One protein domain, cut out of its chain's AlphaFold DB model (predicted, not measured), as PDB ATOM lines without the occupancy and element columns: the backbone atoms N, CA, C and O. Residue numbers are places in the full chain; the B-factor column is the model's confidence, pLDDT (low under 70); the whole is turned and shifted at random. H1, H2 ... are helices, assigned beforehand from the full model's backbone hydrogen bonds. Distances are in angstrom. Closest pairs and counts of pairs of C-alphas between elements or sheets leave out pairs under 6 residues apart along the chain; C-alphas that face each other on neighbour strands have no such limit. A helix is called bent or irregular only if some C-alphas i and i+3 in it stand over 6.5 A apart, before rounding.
ATOM      1  N   GLU A  27      26.413   2.480 -26.036       92.38
ATOM      2  CA  GLU A  27      25.019   2.022 -26.096       92.38
ATOM      3  C   GLU A  27      24.191   2.953 -26.997       92.38
ATOM      4  O   GLU A  27      23.410   2.501 -27.832       92.38
ATOM      5  N   ARG A  28      24.445   4.261 -26.917       91.25
ATOM      6  CA  ARG A  28      23.835   5.272 -27.786       91.25
ATOM      7  C   ARG A  28      24.264   5.136 -29.247       91.25
ATOM      8  O   ARG A  28      23.419   5.200 -30.133       91.25
ATOM      9  N   ALA A  29      25.539   4.847 -29.509       87.19
ATOM     10  CA  ALA A  29      26.022   4.550 -30.857       87.19
ATOM     11  C   ALA A  29      25.361   3.291 -31.445       87.19
ATOM     12  O   ALA A  29      25.100   3.227 -32.646       87.19
ATOM     13  N   GLN A  30      25.067   2.286 -30.614       90.75
ATOM     14  CA  GLN A  30      24.310   1.111 -31.043       90.75
ATOM     15  C   GLN A  30      22.856   1.471 -31.372       90.75
ATOM     16  O   GLN A  30      22.373   1.101 -32.442       90.75
ATOM     17  N   LEU A  31      22.186   2.238 -30.507       91.12
ATOM     18  CA  LEU A  31      20.822   2.716 -30.748       91.12
ATOM     19  C   LEU A  31      20.733   3.553 -32.034       91.12
ATOM     20  O   LEU A  31      19.808   3.377 -32.824       91.12
ATOM     21  N   TRP A  32      21.729   4.407 -32.285       89.44
ATOM     22  CA  TRP A  32      21.835   5.188 -33.516       89.44
ATOM     23  C   TRP A  32      21.921   4.287 -34.749       89.44
ATOM     24  O   TRP A  32      21.181   4.491 -35.708       89.44
ATOM     25  N   LYS A  33      22.769   3.248 -34.715       89.06
ATOM     26  CA  LYS A  33      22.909   2.295 -35.827       89.06
ATOM     27  C   LYS A  33      21.600   1.575 -36.125       89.06
ATOM     28  O   LYS A  33      21.228   1.498 -37.288       89.06
ATOM     29  N   MET A  34      20.896   1.111 -35.092       89.00
ATOM     30  CA  MET A  34      19.593   0.449 -35.237       89.00
ATOM     31  C   MET A  34      18.522   1.402 -35.789       89.00
ATOM     32  O   MET A  34      17.697   1.022 -36.620       89.00
ATOM     33  N   ALA A  35      18.528   2.666 -35.354       88.88
ATOM     34  CA  ALA A  35      17.630   3.677 -35.901       88.88
ATOM     35  C   ALA A  35      17.940   3.955 -37.379       88.88
ATOM     36  O   ALA A  35      17.028   4.033 -38.200       88.88
ATOM     37  N   HIS A  36      19.221   4.070 -37.724       84.06
ATOM     38  CA  HIS A  36      19.675   4.365 -39.077       84.06
ATOM     39  C   HIS A  36      19.461   3.195 -40.053       84.06
ATOM     40  O   HIS A  36      19.105   3.424 -41.205       84.06
ATOM     41  N   SER A  37      19.617   1.945 -39.600       87.56
ATOM     42  CA  SER A  37      19.380   0.740 -40.411       87.56
ATOM     43  C   SER A  37      17.897   0.466 -40.691       87.56
ATOM     44  O   SER A  37      17.578  -0.400 -41.504       87.56
ATOM     45  N   GLY A  38      16.985   1.202 -40.045       84.75
ATOM     46  CA  GLY A  38      15.541   1.008 -40.176       84.75
ATOM     47  C   GLY A  38      14.983  -0.120 -39.304       84.75
ATOM     48  O   GLY A  38      13.814  -0.471 -39.449       84.75
ATOM     49  N   GLU A  39      15.774  -0.663 -38.375       87.44
ATOM     50  CA  GLU A  39      15.309  -1.657 -37.394       87.44
ATOM     51  C   GLU A  39      14.315  -1.057 -36.384       87.44
ATOM     52  O   GLU A  39      13.540  -1.777 -35.756       87.44
ATOM     53  N   ILE A  40      14.300   0.274 -36.247       87.62
ATOM     54  CA  ILE A  40      13.385   1.012 -35.376       87.62
ATOM     55  C   ILE A  40      12.304   1.710 -36.208       87.62
ATOM     56  O   ILE A  40      12.596   2.594 -37.012       87.62
ATOM     57  N   VAL A  41      11.035   1.385 -35.928       80.94
ATOM     58  CA  VAL A  41       9.850   1.941 -36.616       80.94
ATOM     59  C   VAL A  41       9.805   3.476 -36.567       80.94
ATOM     60  O   VAL A  41       9.495   4.120 -37.564       80.94
ATOM     61  N   ASN A  42      10.165   4.075 -35.427       87.12
ATOM     62  CA  ASN A  42      10.188   5.529 -35.225       87.12
ATOM     63  C   ASN A  42      11.617   6.099 -35.268       87.12
ATOM     64  O   ASN A  42      11.993   6.912 -34.419       87.12
ATOM     65  N   SER A  43      12.421   5.673 -36.245       89.06
ATOM     66  CA  SER A  43      13.839   6.040 -36.363       89.06
ATOM     67  C   SER A  43      14.096   7.547 -36.264       89.06
ATOM     68  O   SER A  43      14.988   7.960 -35.531       89.06
ATOM     69  N   SER A  44      13.284   8.394 -36.909       90.94
ATOM     70  CA  SER A  44      13.457   9.855 -36.824       90.94
ATOM     71  C   SER A  44      13.283  10.396 -35.402       90.94
ATOM     72  O   SER A  44      14.022  11.295 -35.008       90.94
ATOM     73  N   THR A  45      12.339   9.862 -34.624       94.00
ATOM     74  CA  THR A  45      12.135  10.276 -33.229       94.00
ATOM     75  C   THR A  45      13.330   9.872 -32.372       94.00
ATOM     76  O   THR A  45      13.839  10.693 -31.616       94.00
ATOM     77  N   VAL A  46      13.827   8.644 -32.548       94.06
ATOM     78  CA  VAL A  46      15.001   8.148 -31.816       94.06
ATOM     79  C   VAL A  46      16.253   8.948 -32.161       94.06
ATOM     80  O   VAL A  46      16.961   9.384 -31.262       94.06
ATOM     81  N   LEU A  47      16.497   9.230 -33.443       93.06
ATOM     82  CA  LEU A  47      17.642  10.039 -33.868       93.06
ATOM     83  C   LEU A  47      17.580  11.468 -33.309       93.06
ATOM     84  O   LEU A  47      18.606  12.011 -32.916       93.06
ATOM     85  N   ARG A  48      16.388  12.068 -33.218       94.94
ATOM     86  CA  ARG A  48      16.196  13.383 -32.578       94.94
ATOM     87  C   ARG A  48      16.463  13.343 -31.079       94.94
ATOM     88  O   ARG A  48      17.048  14.283 -30.552       94.94
ATOM     89  N   ALA A  49      16.047  12.279 -30.400       95.25
ATOM     90  CA  ALA A  49      16.317  12.105 -28.980       95.25
ATOM     91  C   ALA A  49      17.819  11.935 -28.711       95.25
ATOM     92  O   ALA A  49      18.352  12.591 -27.821       95.25
ATOM     93  N   ILE A  50      18.515  11.142 -29.532       94.00
ATOM     94  CA  ILE A  50      19.978  11.006 -29.474       94.00
ATOM     95  C   ILE A  50      20.649  12.366 -29.698       94.00
ATOM     96  O   ILE A  50      21.405  12.813 -28.842       94.00
ATOM     97  N   ALA A  51      20.285  13.067 -30.776       93.88
ATOM     98  CA  ALA A  51      20.812  14.393 -31.091       93.88
ATOM     99  C   ALA A  51      20.604  15.393 -29.946       93.88
ATOM    100  O   ALA A  51      21.507  16.152 -29.617       93.88
ATOM    101  N   ARG A  52      19.430  15.382 -29.301       94.50
ATOM    102  CA  ARG A  52      19.154  16.222 -28.129       94.50
ATOM    103  C   ARG A  52      20.182  15.980 -27.021       94.50
ATOM    104  O   ARG A  52      20.686  16.951 -26.471       94.50
ATOM    105  N   VAL A  53      20.476  14.722 -26.687       94.06
ATOM    106  CA  VAL A  53      21.455  14.393 -25.636       94.06
ATOM    107  C   VAL A  53      22.866  14.791 -26.067       94.06
ATOM    108  O   VAL A  53      23.554  15.457 -25.302       94.06
ATOM    109  N   ASP A  54      23.264  14.479 -27.302       91.88
ATOM    110  CA  ASP A  54      24.592  14.824 -27.829       91.88
ATOM    111  C   ASP A  54      24.847  16.342 -27.817       91.88
ATOM    112  O   ASP A  54      25.931  16.794 -27.449       91.88
ATOM    113  N   ILE A  55      23.834  17.142 -28.164       93.25
ATOM    114  CA  ILE A  55      23.906  18.609 -28.114       93.25
ATOM    115  C   ILE A  55      24.031  19.102 -26.672       93.25
ATOM    116  O   ILE A  55      24.850  19.970 -26.389       93.25
ATOM    117  N   LEU A  56      23.227  18.567 -25.749       92.88
ATOM    118  CA  LEU A  56      23.254  18.989 -24.345       92.88
ATOM    119  C   LEU A  56      24.572  18.637 -23.648       92.88
ATOM    120  O   LEU A  56      25.012  19.369 -22.764       92.88
ATOM    121  N   GLU A  57      25.213  17.547 -24.062       91.62
ATOM    122  CA  GLU A  57      26.531  17.129 -23.576       91.62
ATOM    123  C   GLU A  57      27.693  17.889 -24.245       91.62
ATOM    124  O   GLU A  57      28.830  17.795 -23.779       91.62
ATOM    125  N   SER A  58      27.432  18.665 -25.305       91.75
ATOM    126  CA  SER A  58      28.447  19.380 -26.084       91.75
ATOM    127  C   SER A  58      28.231  20.899 -26.056       91.75
ATOM    128  O   SER A  58      27.466  21.439 -26.859       91.75
ATOM    129  N   PRO A  59      28.953  21.641 -25.189       92.25
ATOM    130  CA  PRO A  59      28.801  23.092 -25.073       92.25
ATOM    131  C   PRO A  59      29.013  23.858 -26.385       92.25
ATOM    132  O   PRO A  59      28.364  24.874 -26.609       92.25
ATOM    133  N   MET A  60      29.909  23.373 -27.254       91.88
ATOM    134  CA  MET A  60      30.171  23.998 -28.555       91.88
ATOM    135  C   MET A  60      28.970  23.858 -29.492       91.88
ATOM    136  O   MET A  60      28.481  24.852 -30.013       91.88
ATOM    137  N   VAL A  61      28.443  22.640 -29.635       93.81
ATOM    138  CA  VAL A  61      27.292  22.375 -30.509       93.81
ATOM    139  C   VAL A  61      26.036  23.068 -29.979       93.81
ATOM    140  O   VAL A  61      25.222  23.566 -30.754       93.81
ATOM    141  N   LEU A  62      25.875  23.140 -28.654       93.62
ATOM    142  CA  LEU A  62      24.790  23.888 -28.027       93.62
ATOM    143  C   LEU A  62      24.829  25.376 -28.402       93.62
ATOM    144  O   LEU A  62      23.784  25.955 -28.702       93.62
ATOM    145  N   GLN A  63      26.020  25.981 -28.409       91.81
ATOM    146  CA  GLN A  63      26.194  27.368 -28.833       91.81
ATOM    147  C   GLN A  63      25.858  27.536 -30.320       91.81
ATOM    148  O   GLN A  63      25.048  28.398 -30.655       91.81
ATOM    149  N   ASP A  64      26.385  26.668 -31.189       92.88
ATOM    150  CA  ASP A  64      26.112  26.708 -32.632       92.88
ATOM    151  C   ASP A  64      24.607  26.570 -32.931       92.88
ATOM    152  O   ASP A  64      24.046  27.310 -33.746       92.88
ATOM    153  N   LEU A  65      23.913  25.672 -32.218       94.19
ATOM    154  CA  LEU A  65      22.461  25.516 -32.306       94.19
ATOM    155  C   LEU A  65      21.739  26.829 -31.978       94.19
ATOM    156  O   LEU A  65      20.800  27.211 -32.680       94.19
ATOM    157  N   TYR A  66      22.129  27.508 -30.899       93.06
ATOM    158  CA  TYR A  66      21.484  28.752 -30.487       93.06
ATOM    159  C   TYR A  66      21.816  29.926 -31.402       93.06
ATOM    160  O   TYR A  66      20.911  30.707 -31.703       93.06
ATOM    161  N   ASP A  67      23.038  30.009 -31.915       92.31
ATOM    162  CA  ASP A  67      23.436  31.049 -32.863       92.31
ATOM    163  C   ASP A  67      22.658  30.927 -34.182       92.31
ATOM    164  O   ASP A  67      22.176  31.925 -34.726       92.31
ATOM    165  N   LEU A  68      22.451  29.698 -34.668       92.38
ATOM    166  CA  LEU A  68      21.728  29.435 -35.917       92.38
ATOM    167  C   LEU A  68      20.203  29.465 -35.755       92.38
ATOM    168  O   LEU A  68      19.478  29.921 -36.645       92.38
ATOM    169  N   HIS A  69      19.689  28.945 -34.640       92.19
ATOM    170  CA  HIS A  69      18.274  28.592 -34.501       92.19
ATOM    171  C   HIS A  69      17.611  29.098 -33.220       92.19
ATOM    172  O   HIS A  69      16.397  28.957 -33.077       92.19
ATOM    173  N   GLY A  70      18.334  29.757 -32.315       87.75
ATOM    174  CA  GLY A  70      17.791  30.245 -31.043       87.75
ATOM    175  C   GLY A  70      16.595  31.192 -31.192       87.75
ATOM    176  O   GLY A  70      15.756  31.260 -30.298       87.75
ATOM    177  N   ASN A  71      16.468  31.863 -32.342       87.56
ATOM    178  CA  ASN A  71      15.359  32.769 -32.652       87.56
ATOM    179  C   ASN A  71      14.042  32.060 -33.017       87.56
ATOM    180  O   ASN A  71      12.990  32.700 -32.990       87.56
ATOM    181  N   ILE A  72      14.062  30.767 -33.365       86.00
ATOM    182  CA  ILE A  72      12.843  30.048 -33.787       86.00
ATOM    183  C   ILE A  72      11.952  29.657 -32.597       86.00
ATOM    184  O   ILE A  72      10.772  29.362 -32.780       86.00
ATOM    185  N   VAL A  73      12.506  29.665 -31.379       84.50
ATOM    186  CA  VAL A  73      11.799  29.373 -30.128       84.50
ATOM    187  C   VAL A  73      12.062  30.499 -29.134       84.50
ATOM    188  O   VAL A  73      13.189  30.704 -28.691       84.50
ATOM    189  N   SER A  74      11.012  31.211 -28.734       76.75
ATOM    190  CA  SER A  74      11.101  32.186 -27.645       76.75
ATOM    191  C   SER A  74      11.078  31.459 -26.298       76.75
ATOM    192  O   SER A  74      10.095  30.797 -25.975       76.75
ATOM    193  N   GLY A  75      12.145  31.579 -25.510       71.75
ATOM    194  CA  GLY A  75      12.234  30.946 -24.195       71.75
ATOM    195  C   GLY A  75      13.637  31.018 -23.586       71.75
ATOM    196  O   GLY A  75      14.586  31.367 -24.298       71.75
ATOM    197  N   PRO A  76      13.756  30.716 -22.279       76.31
ATOM    198  CA  PRO A  76      15.047  30.603 -21.608       76.31
ATOM    199  C   PRO A  76      15.887  29.486 -22.240       76.31
ATOM    200  O   PRO A  76      15.342  28.494 -22.728       76.31
ATOM    201  N   ASP A  77      17.208  29.656 -22.239       81.06
ATOM    202  CA  ASP A  77      18.130  28.628 -22.722       81.06
ATOM    203  C   ASP A  77      18.107  27.404 -21.802       81.06
ATOM    204  O   ASP A  77      17.947  27.521 -20.585       81.06
ATOM    205  N   GLY A  78      18.254  26.219 -22.391       84.38
ATOM    206  CA  GLY A  78      18.280  24.956 -21.666       84.38
ATOM    207  C   GLY A  78      17.667  23.804 -22.454       84.38
ATOM    208  O   GLY A  78      17.370  23.910 -23.645       84.38
ATOM    209  N   GLU A  79      17.452  22.697 -21.750       87.38
ATOM    210  CA  GLU A  79      16.946  21.440 -22.303       87.38
ATOM    211  C   GLU A  79      15.651  21.589 -23.107       87.38
ATOM    212  O   GLU A  79      15.521  21.041 -24.208       87.38
ATOM    213  N   ASP A  80      14.701  22.369 -22.594       88.44
ATOM    214  CA  ASP A  80      13.416  22.584 -23.254       88.44
ATOM    215  C   ASP A  80      13.592  23.289 -24.597       88.44
ATOM    216  O   ASP A  80      12.994  22.877 -25.596       88.44
ATOM    217  N   LYS A  81      14.452  24.313 -24.653       90.62
ATOM    218  CA  LYS A  81      14.711  25.077 -25.876       90.62
ATOM    219  C   LYS A  81      15.390  24.209 -26.932       90.62
ATOM    220  O   LYS A  81      14.940  24.212 -28.078       90.62
ATOM    221  N   VAL A  82      16.376  23.396 -26.543       93.50
ATOM    222  CA  VAL A  82      17.000  22.400 -27.435       93.50
ATOM    223  C   VAL A  82      15.950  21.439 -27.982       93.50
ATOM    224  O   VAL A  82      15.857  21.251 -29.191       93.50
ATOM    225  N   THR A  83      15.101  20.882 -27.116       93.44
ATOM    226  CA  THR A  83      14.061  19.923 -27.524       93.44
ATOM    227  C   THR A  83      13.084  20.538 -28.525       93.44
ATOM    228  O   THR A  83      12.717  19.900 -29.511       93.44
ATOM    229  N   HIS A  84      12.682  21.795 -28.316       92.38
ATOM    230  CA  HIS A  84      11.788  22.499 -29.232       92.38
ATOM    231  C   HIS A  84      12.452  22.782 -30.581       92.38
ATOM    232  O   HIS A  84      11.833  22.545 -31.618       92.38
ATOM    233  N   ILE A  85      13.705  23.249 -30.583       93.12
ATOM    234  CA  ILE A  85      14.461  23.482 -31.818       93.12
ATOM    235  C   ILE A  85      14.595  22.159 -32.582       93.12
ATOM    236  O   ILE A  85      14.178  22.061 -33.737       93.12
ATOM    237  N   ILE A  86      15.058  21.104 -31.911       93.44
ATOM    238  CA  ILE A  86      15.218  19.772 -32.497       93.44
ATOM    239  C   ILE A  86      13.888  19.169 -32.938       93.44
ATOM    240  O   ILE A  86      13.891  18.380 -33.867       93.44
ATOM    241  N   ALA A  87      12.733  19.537 -32.383       92.38
ATOM    242  CA  ALA A  87      11.438  19.091 -32.908       92.38
ATOM    243  C   ALA A  87      11.041  19.786 -34.229       92.38
ATOM    244  O   ALA A  87      10.274  19.219 -35.019       92.38
ATOM    245  N   LEU A  88      11.539  21.001 -34.470       91.44
ATOM    246  CA  LEU A  88      11.195  21.830 -35.630       91.44
ATOM    247  C   LEU A  88      12.126  21.611 -36.826       91.44
ATOM    248  O   LEU A  88      11.664  21.676 -37.965       91.44
ATOM    249  N   LEU A  89      13.406  21.324 -36.583       91.56
ATOM    250  CA  LEU A  89      14.396  21.134 -37.643       91.56
ATOM    251  C   LEU A  89      14.146  19.865 -38.469       91.56
ATOM    252  O   LEU A  89      13.542  18.889 -38.019       91.56
ATOM    253  N   THR A  90      14.632  19.845 -39.704       91.38
ATOM    254  CA  THR A  90      14.725  18.614 -40.502       91.38
ATOM    255  C   THR A  90      15.884  17.740 -40.013       91.38
ATOM    256  O   THR A  90      16.785  18.226 -39.336       91.38
ATOM    257  N   MET A  91      15.885  16.446 -40.351       88.19
ATOM    258  CA  MET A  91      17.003  15.563 -39.976       88.19
ATOM    259  C   MET A  91      18.332  16.000 -40.602       88.19
ATOM    260  O   MET A  91      19.359  15.863 -39.952       88.19
ATOM    261  N   ASN A  92      18.307  16.572 -41.809       90.38
ATOM    262  CA  ASN A  92      19.513  17.085 -42.466       90.38
ATOM    263  C   ASN A  92      20.102  18.267 -41.692       90.38
ATOM    264  O   ASN A  92      21.280  18.255 -41.383       90.38
ATOM    265  N   GLN A  93      19.267  19.226 -41.276       92.12
ATOM    266  CA  GLN A  93      19.727  20.352 -40.454       92.12
ATOM    267  C   GLN A  93      20.319  19.891 -39.117       92.12
ATOM    268  O   GLN A  93      21.272  20.480 -38.630       92.12
ATOM    269  N   ILE A  94      19.762  18.833 -38.518       91.31
ATOM    270  CA  ILE A  94      20.315  18.246 -37.291       91.31
ATOM    271  C   ILE A  94      21.680  17.598 -37.562       91.31
ATOM    272  O   ILE A  94      22.588  17.755 -36.753       91.31
ATOM    273  N   ALA A  95      21.827  16.886 -38.684       87.75
ATOM    274  CA  ALA A  95      23.096  16.282 -39.083       87.75
ATOM    275  C   ALA A  95      24.177  17.345 -39.329       87.75
ATOM    276  O   ALA A  95      25.268  17.222 -38.780       87.75
ATOM    277  N   ASP A  96      23.832  18.428 -40.036       89.69
ATOM    278  CA  ASP A  96      24.733  19.554 -40.302       89.69
ATOM    279  C   ASP A  96      25.270  20.178 -38.997       89.69
ATOM    280  O   ASP A  96      26.455  20.486 -38.900       89.69
ATOM    281  N   ILE A  97      24.419  20.322 -37.972       89.00
ATOM    282  CA  ILE A  97      24.795  20.865 -36.650       89.00
ATOM    283  C   ILE A  97      25.739  19.924 -35.895       89.00
ATOM    284  O   ILE A  97      26.650  20.374 -35.206       89.00
ATOM    285  N   LEU A  98      25.519  18.615 -36.005       87.19
ATOM    286  CA  LEU A  98      26.335  17.602 -35.333       87.19
ATOM    287  C   LEU A  98      27.627  17.267 -36.095       87.19
ATOM    288  O   LEU A  98      28.488  16.579 -35.548       87.19
ATOM    289  N   GLY A  99      27.776  17.751 -37.333       80.56
ATOM    290  CA  GLY A  99      28.922  17.461 -38.194       80.56
ATOM    291  C   GLY A  99      28.930  16.030 -38.745       80.56
ATOM    292  O   GLY A  99      30.011  15.470 -38.944       80.56
TER     293      GLY A  99
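This is residues 27 to 99 of the 100 residues of an uncharacterized protein of Candidatus Endolissoclinum sp. TMED37 (UniProt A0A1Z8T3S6). H2 runs through the middle of an elongated helical body, with H1 folded back along it as a helical hairpin at one end. H4 and H5 pack on H2, and H3 crosses both of them at the opposite end of the body from H1. The printed part has 73 residues with five named helices, H1 to H5 in chain order, and no named strand; its class is all helix, and the helix packing is mostly crossed. It is compact, with a radius of gyration of the C-alphas of 12.2 A, and spans 35 by 20 by 19 A.

H2, residues 43 to 56, is 20.0 A long and starts at C-alpha 43 (13.839, 6.040, -36.363). H3, residues 59 to 72, is 19.5 A long and irregular: C-alphas 68 and 71 are 7.9 A apart. H1 is residues 27 to 36, 14.2 A, from C-alpha 27 at (25.019, 2.022, -26.096). H4 is residues 79 to 88, 14.5 A. H5 is residues 91 to 98, 10.6 A, ending at C-alpha 98 (26.335, 17.602, -35.333).

The hub, H2, touches H1, closest C-alphas Ala 35 and Ser 43 at 4.5 A, opposite ways at 38 degrees, only just a steep tilt. H2 touches H4, closest C-alphas Arg 52 and Thr 83 at 6.3 A. H2 touches H5 at a shallow tilt of 23 degrees, the same way, closest C-alphas Ala 51 and Ile 94 at 7.3 A. H2 and H3 only just touch, only at the corner, with 3 pairs of C-alphas within 8 A, the closest Ile 55 and Leu 62 at 5.4 A. H3 touches H4, closest C-alphas His 69 and Ile 85 at 6.9 A. H1 is apart from H3, H4 and H5. Every O i to N i+4 pair is within hydrogen-bond range in H1, H2, H4 and H5; in H3 8 of 10 are.

The C-alphas farthest apart, of Glu 39 and Pro 76, are 35.9 A apart. The printed part has no cut and no long link, and no printed residue is under 70 in pLDDT.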